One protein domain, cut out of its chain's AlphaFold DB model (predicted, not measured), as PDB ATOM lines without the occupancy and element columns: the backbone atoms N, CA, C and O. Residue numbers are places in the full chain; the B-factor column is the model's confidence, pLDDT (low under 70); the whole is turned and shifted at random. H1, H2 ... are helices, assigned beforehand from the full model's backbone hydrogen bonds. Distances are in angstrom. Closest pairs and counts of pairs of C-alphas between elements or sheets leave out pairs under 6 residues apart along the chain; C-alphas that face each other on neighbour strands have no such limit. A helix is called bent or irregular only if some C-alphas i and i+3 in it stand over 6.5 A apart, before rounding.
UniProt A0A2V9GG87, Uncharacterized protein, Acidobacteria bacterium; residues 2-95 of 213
ATOM      1  N   PRO A   2      45.002 199.167 281.547       79.12
ATOM      2  CA  PRO A   2      45.815 198.154 282.236       79.12
ATOM      3  C   PRO A   2      45.733 196.760 281.583       79.12
ATOM      4  O   PRO A   2      44.776 196.470 280.867       79.12
ATOM      5  N   TYR A   3      46.751 195.920 281.797       81.69
ATOM      6  CA  TYR A   3      46.689 194.486 281.483       81.69
ATOM      7  C   TYR A   3      46.053 193.731 282.657       81.69
ATOM      8  O   TYR A   3      46.381 193.992 283.811       81.69
ATOM      9  N   SER A   4      45.175 192.771 282.366       81.50
ATOM     10  CA  SER A   4      44.888 191.673 283.293       81.50
ATOM     11  C   SER A   4      46.046 190.673 283.309       81.50
ATOM     12  O   SER A   4      46.823 190.613 282.349       81.50
ATOM     13  N   PHE A   5      46.095 189.837 284.347       78.19
ATOM     14  CA  PHE A   5      47.039 188.723 284.476       78.19
ATOM     15  C   PHE A   5      47.160 187.893 283.182       78.19
ATOM     16  O   PHE A   5      48.256 187.671 282.670       78.19
ATOM     17  N   MET A   6      46.021 187.537 282.581       74.88
ATOM     18  CA  MET A   6      45.968 186.699 281.376       74.88
ATOM     19  C   MET A   6      46.408 187.435 280.103       74.88
ATOM     20  O   MET A   6      46.978 186.828 279.190       74.88
ATOM     21  N   SER A   7      46.165 188.746 280.047       83.06
ATOM     22  CA  SER A   7      46.459 189.588 278.879       83.06
ATOM     23  C   SER A   7      47.890 190.131 278.836       83.06
ATOM     24  O   SER A   7      48.283 190.711 277.823       83.06
ATOM     25  N   LEU A   8      48.664 189.959 279.914       89.12
ATOM     26  CA  LEU A   8      50.043 190.424 279.980       89.12
ATOM     27  C   LEU A   8      50.903 189.729 278.900       89.12
ATOM     28  O   LEU A   8      50.758 188.511 278.701       89.12
ATOM     29  N   PRO A   9      51.802 190.457 278.205       92.50
ATOM     30  CA  PRO A   9      52.730 189.855 277.253       92.50
ATOM     31  C   PRO A   9      53.543 188.721 277.884       92.50
ATOM     32  O   PRO A   9      54.019 188.840 279.014       92.50
ATOM     33  N   THR A  10      53.723 187.626 277.144       94.00
ATOM     34  CA  THR A  10      54.308 186.381 277.662       94.00
ATOM     35  C   THR A  10      55.702 186.590 278.259       94.00
ATOM     36  O   THR A  10      55.957 186.105 279.358       94.00
ATOM     37  N   GLN A  11      56.562 187.380 277.609       95.19
ATOM     38  CA  GLN A  11      57.891 187.697 278.145       95.19
ATOM     39  C   GLN A  11      57.816 188.452 279.480       95.19
ATOM     40  O   GLN A  11      58.454 188.059 280.448       95.19
ATOM     41  N   GLN A  12      56.973 189.484 279.572       93.88
ATOM     42  CA  GLN A  12      56.820 190.261 280.807       93.88
ATOM     43  C   GLN A  12      56.259 189.406 281.952       93.88
ATOM     44  O   GLN A  12      56.647 189.579 283.106       93.88
ATOM     45  N   HIS A  13      55.361 188.468 281.636       94.25
ATOM     46  CA  HIS A  13      54.847 187.499 282.598       94.25
ATOM     47  C   HIS A  13      55.967 186.594 283.132       94.25
ATOM     48  O   HIS A  13      56.106 186.457 284.347       94.25
ATOM     49  N   ILE A  14      56.804 186.046 282.243       95.94
ATOM     50  CA  ILE A  14      57.986 185.252 282.615       95.94
ATOM     51  C   ILE A  14      58.912 186.064 283.531       95.94
ATOM     52  O   ILE A  14      59.261 185.598 284.615       95.94
ATOM     53  N   ASP A  15      59.246 187.299 283.154       96.25
ATOM     54  CA  ASP A  15      60.178 188.147 283.906       96.25
ATOM     55  C   ASP A  15      59.643 188.524 285.301       96.25
ATOM     56  O   ASP A  15      60.404 188.686 286.261       96.25
ATOM     57  N   LEU A  16      58.323 188.693 285.446       94.75
ATOM     58  CA  LEU A  16      57.685 188.918 286.746       94.75
ATOM     59  C   LEU A  16      57.778 187.679 287.635       94.75
ATOM     60  O   LEU A  16      58.209 187.796 288.785       94.75
ATOM     61  N   TYR A  17      57.416 186.512 287.102       95.12
ATOM     62  CA  TYR A  17      57.461 185.257 287.849       95.12
ATOM     63  C   TYR A  17      58.880 184.878 288.244       95.12
ATOM     64  O   TYR A  17      59.116 184.542 289.402       95.12
ATOM     65  N   GLN A  18      59.838 185.006 287.327       96.94
ATOM     66  CA  GLN A  18      61.236 184.711 287.607       96.94
ATOM     67  C   GLN A  18      61.760 185.565 288.771       96.94
ATOM     68  O   GLN A  18      62.282 185.022 289.744       96.94
ATOM     69  N   ARG A  19      61.536 186.887 288.744       97.56
ATOM     70  CA  ARG A  19      61.934 187.773 289.855       97.56
ATOM     71  C   ARG A  19      61.229 187.430 291.168       97.56
ATOM     72  O   ARG A  19      61.830 187.565 292.231       97.56
ATOM     73  N   GLY A  20      59.958 187.034 291.110       97.12
ATOM     74  CA  GLY A  20      59.198 186.584 292.277       97.12
ATOM     75  C   GLY A  20      59.809 185.332 292.903       97.12
ATOM     76  O   GLY A  20      60.154 185.344 294.083       97.12
ATOM     77  N   ILE A  21      60.028 184.293 292.094       97.94
ATOM     78  CA  ILE A  21      60.635 183.023 292.511       97.94
ATOM     79  C   ILE A  21      62.024 183.266 293.108       97.94
ATOM     80  O   ILE A  21      62.304 182.805 294.210       97.94
ATOM     81  N   GLU A  22      62.879 184.038 292.436       97.56
ATOM     82  CA  GLU A  22      64.231 184.346 292.921       97.56
ATOM     83  C   GLU A  22      64.229 185.065 294.276       97.56
ATOM     84  O   GLU A  22      65.113 184.828 295.100       97.56
ATOM     85  N   ARG A  23      63.248 185.938 294.533       98.19
ATOM     86  CA  ARG A  23      63.096 186.593 295.839       98.19
ATOM     87  C   ARG A  23      62.669 185.606 296.916       98.19
ATOM     88  O   ARG A  23      63.252 185.635 297.992       98.19
ATOM     89  N   VAL A  24      61.700 184.735 296.629       98.06
ATOM     90  CA  VAL A  24      61.228 183.740 297.603       98.06
ATOM     91  C   VAL A  24      62.334 182.738 297.916       98.06
ATOM     92  O   VAL A  24      62.602 182.511 299.086       98.06
ATOM     93  N   VAL A  25      63.057 182.230 296.910       97.62
ATOM     94  CA  VAL A  25      64.177 181.287 297.100       97.62
ATOM     95  C   VAL A  25      65.261 181.841 298.033       97.62
ATOM     96  O   VAL A  25      65.864 181.078 298.785       97.62
ATOM     97  N   LYS A  26      65.511 183.158 298.011       96.81
ATOM     98  CA  LYS A  26      66.476 183.813 298.914       96.81
ATOM     99  C   LYS A  26      66.017 183.847 300.373       96.81
ATOM    100  O   LYS A  26      66.862 183.980 301.251       96.81
ATOM    101  N   VAL A  27      64.710 183.776 300.616       97.19
ATOM    102  CA  VAL A  27      64.113 183.801 301.958       97.19
ATOM    103  C   VAL A  27      63.866 182.382 302.462       97.19
ATOM    104  O   VAL A  27      64.231 182.061 303.587       97.19
ATOM    105  N   ASP A  28      63.278 181.533 301.623       96.88
ATOM    106  CA  ASP A  28      62.917 180.156 301.936       96.88
ATOM    107  C   ASP A  28      62.987 179.298 300.660       96.88
ATOM    108  O   ASP A  28      62.251 179.500 299.686       96.88
ATOM    109  N   ARG A  29      63.901 178.320 300.657       96.56
ATOM    110  CA  ARG A  29      64.134 177.433 299.507       96.56
ATOM    111  C   ARG A  29      62.937 176.531 299.215       96.56
ATOM    112  O   ARG A  29      62.667 176.257 298.046       96.56
ATOM    113  N   TYR A  30      62.234 176.073 300.249       97.44
ATOM    114  CA  TYR A  30      61.085 175.189 300.097       97.44
ATOM    115  C   TYR A  30      59.882 175.947 299.534       97.44
ATOM    116  O   TYR A  30      59.294 175.523 298.540       97.44
ATOM    117  N   ALA A  31      59.581 177.126 300.077       97.38
ATOM    118  CA  ALA A  31      58.563 178.008 299.518       97.38
ATOM    119  C   ALA A  31      58.910 178.405 298.073       97.38
ATOM    120  O   ALA A  31      58.048 178.381 297.196       97.38
ATOM    121  N   GLY A  32      60.183 178.701 297.795       97.69
ATOM    122  CA  GLY A  32      60.657 179.006 296.445       97.69
ATOM    123  C   GLY A  32      60.449 177.848 295.462       97.69
ATOM    124  O   GLY A  32      60.050 178.076 294.318       97.69
ATOM    125  N   LEU A  33      60.651 176.607 295.915       98.12
ATOM    126  CA  LEU A  33      60.359 175.400 295.144       98.12
ATOM    127  C   LEU A  33      58.857 175.271 294.844       98.12
ATOM    128  O   LEU A  33      58.496 175.084 293.683       98.12
ATOM    129  N   LEU A  34      57.985 175.439 295.847       98.06
ATOM    130  CA  LEU A  34      56.529 175.373 295.662       98.06
ATOM    131  C   LEU A  34      56.020 176.443 294.682       98.06
ATOM    132  O   LEU A  34      55.250 176.133 293.774       98.06
ATOM    133  N   VAL A  35      56.496 177.686 294.803       97.69
ATOM    134  CA  VAL A  35      56.125 178.783 293.891       97.69
ATOM    135  C   VAL A  35      56.639 178.524 292.469       97.69
ATOM    136  O   VAL A  35      55.941 178.817 291.499       97.69
ATOM    137  N   SER A  36      57.831 177.936 292.319       97.81
ATOM    138  CA  SER A  36      58.358 177.527 291.010       97.81
ATOM    139  C   SER A  36      57.492 176.446 290.353       97.81
ATOM    140  O   SER A  36      57.210 176.525 289.156       97.81
ATOM    141  N   MET A  37      57.030 175.459 291.129       97.19
ATOM    142  CA  MET A  37      56.115 174.418 290.646       97.19
ATOM    143  C   MET A  37      54.763 175.005 290.235       97.19
ATOM    144  O   MET A  37      54.286 174.721 289.138       97.19
ATOM    145  N   HIS A  38      54.190 175.878 291.069       95.38
ATOM    146  CA  HIS A  38      52.948 176.580 290.754       95.38
ATOM    147  C   HIS A  38      53.080 177.396 289.456       95.38
ATOM    148  O   HIS A  38      52.254 177.265 288.556       95.38
ATOM    149  N   CYS A  39      54.177 178.149 289.297       95.38
ATOM    150  CA  CYS A  39      54.458 178.902 288.074       95.38
ATOM    151  C   CYS A  39      54.506 178.008 286.826       95.38
ATOM    152  O   CYS A  39      53.907 178.349 285.807       95.38
ATOM    153  N   ALA A  40      55.176 176.854 286.899       95.06
ATOM    154  CA  ALA A  40      55.216 175.909 285.786       95.06
ATOM    155  C   ALA A  40      53.808 175.408 285.411       95.06
ATOM    156  O   ALA A  40      53.492 175.311 284.224       95.06
ATOM    157  N   GLY A  41      52.951 175.171 286.410       92.38
ATOM    158  CA  GLY A  41      51.555 174.772 286.223       92.38
ATOM    159  C   GLY A  41      50.711 175.791 285.449       92.38
ATOM    160  O   GLY A  41      49.811 175.392 284.716       92.38
ATOM    161  N   LEU A  42      51.033 177.086 285.519       91.31
ATOM    162  CA  LEU A  42      50.316 178.133 284.776       91.31
ATOM    163  C   LEU A  42      50.525 178.055 283.261       91.31
ATOM    164  O   LEU A  42      49.745 178.630 282.505       91.31
ATOM    165  N   TYR A  43      51.575 177.379 282.798       92.00
ATOM    166  CA  TYR A  43      51.859 177.192 281.374       92.00
ATOM    167  C   TYR A  43      51.396 175.829 280.848       92.00
ATOM    168  O   TYR A  43      51.576 175.534 279.663       92.00
ATOM    169  N   ASP A  44      50.784 175.003 281.698       89.56
ATOM    170  CA  ASP A  44      50.250 173.709 281.303       89.56
ATOM    171  C   ASP A  44      48.861 173.861 280.667       89.56
ATOM    172  O   ASP A  44      47.848 174.094 281.329       89.56
ATOM    173  N   ARG A  45      48.809 173.705 279.341       81.31
ATOM    174  CA  ARG A  45      47.571 173.840 278.561       81.31
ATOM    175  C   ARG A  45      46.538 172.763 278.876       81.31
ATOM    176  O   ARG A  45      45.358 173.019 278.662       81.31
ATOM    177  N   THR A  46      46.948 171.601 279.384       81.00
ATOM    178  CA  THR A  46      46.001 170.537 279.761       81.00
ATOM    179  C   THR A  46      45.099 170.969 280.917       81.00
ATOM    180  O   THR A  46      43.970 170.504 281.043       81.00
ATOM    181  N   ARG A  47      45.556 171.945 281.706       78.69
ATOM    182  CA  ARG A  47      44.821 172.505 282.839       78.69
ATOM    183  C   ARG A  47      43.830 173.590 282.438       78.69
ATOM    184  O   ARG A  47      42.945 173.914 283.215       78.69
ATOM    185  N   ALA A  48      43.932 174.133 281.223       72.69
ATOM    186  CA  ALA A  48      43.019 175.171 280.739       72.69
ATOM    187  C   ALA A  48      41.566 174.684 280.611       72.69
ATOM    188  O   ALA A  48      40.647 175.496 280.597       72.69
ATOM    189  N   THR A  49      41.364 173.370 280.488       70.50
ATOM    190  CA  THR A  49      40.041 172.741 280.395       70.50
ATOM    191  C   THR A  49      39.500 172.286 281.749       70.50
ATOM    192  O   THR A  49      38.380 171.786 281.809       70.50
ATOM    193  N   MET A  50      40.273 172.424 282.830       72.38
ATOM    194  CA  MET A  50      39.842 172.038 284.172       72.38
ATOM    195  C   MET A  50      39.033 173.185 284.810       72.38
ATOM    196  O   MET A  50      39.511 174.324 284.818       72.38
ATOM    197  N   PRO A  51      37.834 172.925 285.365       65.44
ATOM    198  CA  PRO A  51      37.042 173.944 286.051       65.44
ATOM    199  C   PRO A  51      37.835 174.664 287.150       65.44
ATOM    200  O   PRO A  51      38.486 174.039 287.984       65.44
ATOM    201  N   GLY A  52      37.802 175.998 287.146       65.00
ATOM    202  CA  GLY A  52      38.498 176.815 288.146       65.00
ATOM    203  C   GLY A  52      40.018 176.920 287.967       65.00
ATOM    204  O   GLY A  52      40.664 177.557 288.798       65.00
ATOM    205  N   PHE A  53      40.584 176.352 286.899       69.69
ATOM    206  CA  PHE A  53      41.977 176.556 286.505       69.69
ATOM    207  C   PHE A  53      42.058 177.474 285.285       69.69
ATOM    208  O   PHE A  53      41.138 177.591 284.476       69.69
ATOM    209  N   SER A  54      43.175 178.179 285.154       70.12
ATOM    210  CA  SER A  54      43.453 179.037 284.008       70.12
ATOM    211  C   SER A  54      44.911 178.879 283.620       70.12
ATOM    212  O   SER A  54      45.801 179.084 284.441       70.12
ATOM    213  N   ALA A  55      45.158 178.531 282.360       81.81
ATOM    214  CA  ALA A  55      46.504 178.499 281.808       81.81
ATOM    215  C   ALA A  55      46.784 179.796 281.050       81.81
ATOM    216  O   ALA A  55      45.934 180.296 280.303       81.81
ATOM    217  N   LYS A  56      47.998 180.326 281.187       85.31
ATOM    218  CA  LYS A  56      48.458 181.470 280.409       85.31
ATOM    219  C   LYS A  56      48.280 181.161 278.925       85.31
ATOM    220  O   LYS A  56      48.826 180.193 278.396       85.31
ATOM    221  N   TYR A  57      47.561 182.035 278.228       87.00
ATOM    222  CA  TYR A  57      47.518 181.976 276.775       87.00
ATOM    223  C   TYR A  57      48.900 182.323 276.206       87.00
ATOM    224  O   TYR A  57      49.427 183.412 276.467       87.00
ATOM    225  N   VAL A  58      49.461 181.386 275.440       88.38
ATOM    226  CA  VAL A  58      50.773 181.466 274.786       88.38
ATOM    227  C   VAL A  58      50.562 181.291 273.292       88.38
ATOM    228  O   VAL A  58      50.065 180.242 272.863       88.38
ATOM    229  N   LYS A  59      50.955 182.291 272.499       91.00
ATOM    230  CA  LYS A  59      50.859 182.219 271.035       91.00
ATOM    231  C   LYS A  59      51.866 181.209 270.485       91.00
ATOM    232  O   LYS A  59      52.914 180.991 271.086       91.00
ATOM    233  N   SER A  60      51.593 180.618 269.324       92.88
ATOM    234  CA  SER A  60      52.469 179.591 268.734       92.88
ATOM    235  C   SER A  60      53.917 180.064 268.557       92.88
ATOM    236  O   SER A  60      54.842 179.325 268.882       92.88
ATOM    237  N   GLN A  61      54.128 181.316 268.142       95.50
ATOM    238  CA  GLN A  61      55.462 181.913 268.007       95.50
ATOM    239  C   GLN A  61      56.179 182.172 269.346       95.50
ATOM    240  O   GLN A  61      57.390 182.358 269.363       95.50
ATOM    241  N   GLU A  62      55.453 182.183 270.466       95.31
ATOM    242  CA  GLU A  62      56.005 182.347 271.819       95.31
ATOM    243  C   GLU A  62      56.312 180.989 272.483       95.31
ATOM    244  O   GLU A  62      56.867 180.941 273.579       95.31
ATOM    245  N   ALA A  63      55.975 179.863 271.842       94.50
ATOM    246  CA  ALA A  63      56.216 178.537 272.406       94.50
ATOM    247  C   ALA A  63      57.706 178.254 272.700       94.50
ATOM    248  O   ALA A  63      57.984 177.720 273.776       94.50
ATOM    249  N   PRO A  64      58.681 178.635 271.842       96.88
ATOM    250  CA  PRO A  64      60.095 178.403 272.139       96.88
ATOM    251  C   PRO A  64      60.565 179.096 273.422       96.88
ATOM    252  O   PRO A  64      61.241 178.469 274.234       96.88
ATOM    253  N   VAL A  65      60.160 180.353 273.647       96.81
ATOM    254  CA  VAL A  65      60.574 181.115 274.837       96.81
ATOM    255  C   VAL A  65      59.952 180.565 276.122       96.81
ATOM    256  O   VAL A  65      60.621 180.487 277.151       96.81
ATOM    257  N   VAL A  66      58.699 180.108 276.059       96.31
ATOM    258  CA  VAL A  66      58.046 179.439 277.193       96.31
ATOM    259  C   VAL A  66      58.710 178.099 277.493       96.31
ATOM    260  O   VAL A  66      58.986 177.805 278.652       96.31
ATOM    261  N   ASN A  67      59.015 177.299 276.470       96.81
ATOM    262  CA  ASN A  67      59.671 176.005 276.654       96.81
ATOM    263  C   ASN A  67      61.050 176.156 277.303       96.81
ATOM    264  O   ASN A  67      61.360 175.444 278.255       96.81
ATOM    265  N   ASP A  68      61.854 177.103 276.825       97.75
ATOM    266  CA  ASP A  68      63.167 177.418 277.386       97.75
ATOM    267  C   ASP A  68      63.064 177.880 278.856       97.75
ATOM    268  O   ASP A  68      63.772 177.379 279.734       97.75
ATOM    269  N   PHE A  69      62.091 178.741 279.171       97.69
ATOM    270  CA  PHE A  69      61.799 179.127 280.553       97.69
ATOM    271  C   PHE A  69      61.404 177.937 281.442       97.69
ATOM    272  O   PHE A  69      61.960 177.775 282.529       97.69
ATOM    273  N   LEU A  70      60.500 177.068 280.980       97.69
ATOM    274  CA  LEU A  70      60.084 175.881 281.730       97.69
ATOM    275  C   LEU A  70      61.245 174.906 281.966       97.69
ATOM    276  O   LEU A  70      61.318 174.299 283.034       97.69
ATOM    277  N   GLN A  71      62.181 174.775 281.020       98.19
ATOM    278  CA  GLN A  71      63.387 173.970 281.236       98.19
ATOM    279  C   GLN A  71      64.300 174.580 282.303       98.19
ATOM    280  O   GLN A  71      64.769 173.860 283.187       98.19
ATOM    281  N   ARG A  72      64.498 175.905 282.294       97.75
ATOM    282  CA  ARG A  72      65.235 176.583 283.372       97.75
ATOM    283  C   ARG A  72      64.573 176.391 284.733       97.75
ATOM    284  O   ARG A  72      65.278 176.086 285.695       97.75
ATOM    285  N   LEU A  73      63.245 176.511 284.813       97.50
ATOM    286  CA  LEU A  73      62.508 176.258 286.053       97.50
ATOM    287  C   LEU A  73      62.710 174.822 286.539       97.50
ATOM    288  O   LEU A  73      63.040 174.628 287.703       97.50
ATOM    289  N   ARG A  74      62.603 173.818 285.662       98.06
ATOM    290  CA  ARG A  74      62.841 172.409 286.031       98.06
ATOM    291  C   ARG A  74      64.249 172.188 286.581       98.06
ATOM    292  O   ARG A  74      64.406 171.543 287.614       98.06
ATOM    293  N   LEU A  75      65.271 172.763 285.946       98.25
ATOM    294  CA  LEU A  75      66.650 172.684 286.439       98.25
ATOM    295  C   LEU A  75      66.819 173.375 287.801       98.25
ATOM    296  O   LEU A  75      67.507 172.847 288.675       98.25
ATOM    297  N   GLN A  76      66.179 174.527 288.011       97.88
ATOM    298  CA  GLN A  76      66.172 175.209 289.306       97.88
ATOM    299  C   GLN A  76      65.475 174.364 290.383       97.88
ATOM    300  O   GLN A  76      66.014 174.216 291.475       97.88
ATOM    301  N   GLN A  77      64.323 173.765 290.070       97.88
ATOM    302  CA  GLN A  77      63.584 172.888 290.983       97.88
ATOM    303  C   GLN A  77      64.418 171.667 291.382       97.88
ATOM    304  O   GLN A  77      64.461 171.320 292.557       97.88
ATOM    305  N   LEU A  78      65.125 171.042 290.433       97.75
ATOM    306  CA  LEU A  78      66.032 169.927 290.723       97.75
ATOM    307  C   LEU A  78      67.148 170.334 291.691       97.75
ATOM    308  O   LEU A  78      67.407 169.613 292.651       97.75
ATOM    309  N   ARG A  79      67.769 171.501 291.484       97.69
ATOM    310  CA  ARG A  79      68.801 172.032 292.392       97.69
ATOM    311  C   ARG A  79      68.242 172.290 293.791       97.69
ATOM    312  O   ARG A  79      68.821 171.820 294.760       97.69
ATOM    313  N   LEU A  80      67.078 172.936 293.889       97.69
ATOM    314  CA  LEU A  80      66.410 173.172 295.173       97.69
ATOM    315  C   LEU A  80      66.080 171.859 295.894       97.69
ATOM    316  O   LEU A  80      66.307 171.754 297.094       97.69
ATOM    317  N   LYS A  81      65.599 170.834 295.176       97.44
ATOM    318  CA  LYS A  81      65.361 169.499 295.748       97.44
ATOM    319  C   LYS A  81      66.651 168.869 296.287       97.44
ATOM    320  O   LYS A  81      66.612 168.250 297.343       97.44
ATOM    321  N   VAL A  82      67.776 169.009 295.580       97.19
ATOM    322  CA  VAL A  82      69.086 168.521 296.050       97.19
ATOM    323  C   VAL A  82      69.516 169.255 297.320       97.19
ATOM    324  O   VAL A  82      69.845 168.595 298.302       97.19
ATOM    325  N   ASP A  83      69.439 170.587 297.331       95.69
ATOM    326  CA  ASP A  83      69.802 171.401 298.497       95.69
ATOM    327  C   ASP A  83      68.959 171.027 299.726       95.69
ATOM    328  O   ASP A  83      69.502 170.816 300.808       95.69
ATOM    329  N   LEU A  84      67.640 170.881 299.552       96.38
ATOM    330  CA  LEU A  84      66.722 170.503 300.630       96.38
ATOM    331  C   LEU A  84      67.024 169.106 301.189       96.38
ATOM    332  O   LEU A  84      66.937 168.912 302.397       96.38
ATOM    333  N   ARG A  85      67.398 168.143 300.333       96.50
ATOM    334  CA  ARG A  85      67.803 166.784 300.747       96.50
ATOM    335  C   ARG A  85      69.135 166.760 301.490       96.50
ATOM    336  O   ARG A  85      69.344 165.866 302.306       96.50
ATOM    337  N   GLY A  86      70.023 167.705 301.189       95.44
ATOM    338  CA  GLY A  86      71.325 167.839 301.840       95.44
ATOM    339  C   GLY A  86      71.255 168.387 303.268       95.44
ATOM    340  O   GLY A  86      72.212 168.220 304.019       95.44
ATOM    341  N   ASP A  87      70.140 169.007 303.656       94.62
ATOM    342  CA  ASP A  87      69.934 169.574 304.988       94.62
ATOM    343  C   ASP A  87      69.034 168.655 305.845       94.62
ATOM    344  O   ASP A  87      67.866 168.436 305.501       94.62
ATOM    345  N   PRO A  88      69.527 168.123 306.985       93.69
ATOM    346  CA  PRO A  88      68.740 167.285 307.886       93.69
ATOM    347  C   PRO A  88      67.423 167.909 308.360       93.69
ATOM    348  O   PRO A  88      66.488 167.162 308.639       93.69
ATOM    349  N   ALA A  89      67.340 169.241 308.446       92.62
ATOM    350  CA  ALA A  89      66.137 169.948 308.877       92.62
ATOM    351  C   ALA A  89      65.046 169.991 307.793       92.62
ATOM    352  O   ALA A  89      63.872 170.158 308.119       92.62
ATOM    353  N   THR A  90      65.411 169.838 306.516       93.19
ATOM    354  CA  THR A  90      64.474 169.975 305.387       93.19
ATOM    355  C   THR A  90      64.380 168.753 304.483       93.19
ATOM    356  O   THR A  90      63.545 168.742 303.580       93.19
ATOM    357  N   LYS A  91      65.193 167.714 304.704       92.19
ATOM    358  CA  LYS A  91      65.269 166.538 303.821       92.19
ATOM    359  C   LYS A  91      63.918 165.872 303.554       92.19
ATOM    360  O   LYS A  91      63.653 165.473 302.422       92.19
ATOM    361  N   ASP A  92      63.048 165.823 304.562       88.50
ATOM    362  CA  ASP A  92      61.742 165.163 304.471       88.50
ATOM    363  C   ASP A  92      60.743 166.006 303.654       88.50
ATOM    364  O   ASP A  92      59.808 165.473 303.063       88.50
ATOM    365  N   LEU A  93      60.981 167.318 303.521       89.06
ATOM    366  CA  LEU A  93      60.178 168.211 302.675       89.06
ATOM    367  C   LEU A  93      60.411 167.971 301.176       89.06
ATOM    368  O   LEU A  93      59.602 168.392 300.349       89.06
ATOM    369  N   ALA A  94      61.516 167.312 300.817       90.12
ATOM    370  CA  ALA A  94      61.863 166.966 299.441       90.12
ATOM    371  C   ALA A  94      61.386 165.561 299.021       90.12
ATOM    372  O   ALA A  94      61.756 165.093 297.930       90.12
ATOM    373  N   ASP A  95      60.596 164.891 299.869       91.81
ATOM    374  CA  ASP A  95      59.801 163.731 299.472       91.81
ATOM    375  C   ASP A  95      58.791 164.143 298.395       91.81
ATOM    376  O   ASP A  95      58.095 165.155 298.518       91.81
TER     377      ASP A  95
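AT A GLANCE: This is residues 2 to 95 of the 213 residues of an uncharacterized protein of Acidobacteria bacterium (UniProt A0A2V9GG87). Three long helices form a small up-and-down bundle: H1 and H2 fold back on each other as a hairpin, and the longer H4 runs beside them, with the three centres making a triangle. Short H3 sits off the bundle near the end of H2, and short H5 folds back on the last part of H4. The printed part has 94 residues, with five named helices in the order H1, H2, H3, H4, H5 and no named strand; the class is all helix. It is only just compact, close to loose, with a radius of gyration of the C-alphas of 14.6 A, and its elongated outline spans 43 by 26 by 25 A.

HOW THE PARTS SIT: H1, residues 10 to 27, and H2, residues 29 to 41, form a helical hairpin. They touch, closest at the C-alphas of Val 25 and Gly 32, 4.2 A apart, at a shallow tilt of 19 degrees, opposite ways. H3, residues 45 to 49, is close to H2 but not clearly touching it; their closest C-alphas, of Gly 41 and Arg 47, are 7.9 A apart. H4, residues 60 to 86, is the hub, touching three helices. H2 and H4 touch, closest at the C-alphas of Leu 33 and Gln 77, 5.8 A apart, at a shallow tilt of 26 degrees, opposite ways. H1 touches H4 with residues 10 to 14 alone, closest at the C-alphas of Thr 10 and Glu 62, 7.3 A apart, at a shallow tilt of 9 degrees, the same way. H5, residues 91 to 94, touches H4, whose residues 81 to 85 alone take part; the closest C-alphas, of Arg 85 and Lys 91, are 4.0 A apart. H3 is apart from H1, H4 and H5. Every O i to N i+4 pair is within hydrogen-bond range in H2, against 13 of 14 in H1, 21 of 23 in H4 and 0 of 1 in H3, where 1 of 2 O i to N i+3 pairs is within range; H5 is too short for an O i to N i+4 pair.

IN THESE COORDINATES: H1 begins at C-alpha 10 (54.308, 186.381, 277.662) and is 26.3 A long from first to last C-alpha. H2 measures 18.5 A, H3 7.8 A and H5 5.6 A. H4 measures 39.9 A and ends at C-alpha 86 (71.325, 167.839, 301.840); it is irregular, with C-alphas 61 and 64 7.1 A apart. H5 ends at C-alpha 94 (61.863, 166.966, 299.441).

THE WHOLE: The two C-alphas farthest apart, of Pro 2 and Pro 88, are 46.2 A apart. The printed part has no cut. The links H1 to H2, H2 to H3 and H4 to H5 are tight, and the link H3 to H4, 10 residues, is short. The mean pLDDT of the printed part is 91.7, with residues 51 to 53 under 70.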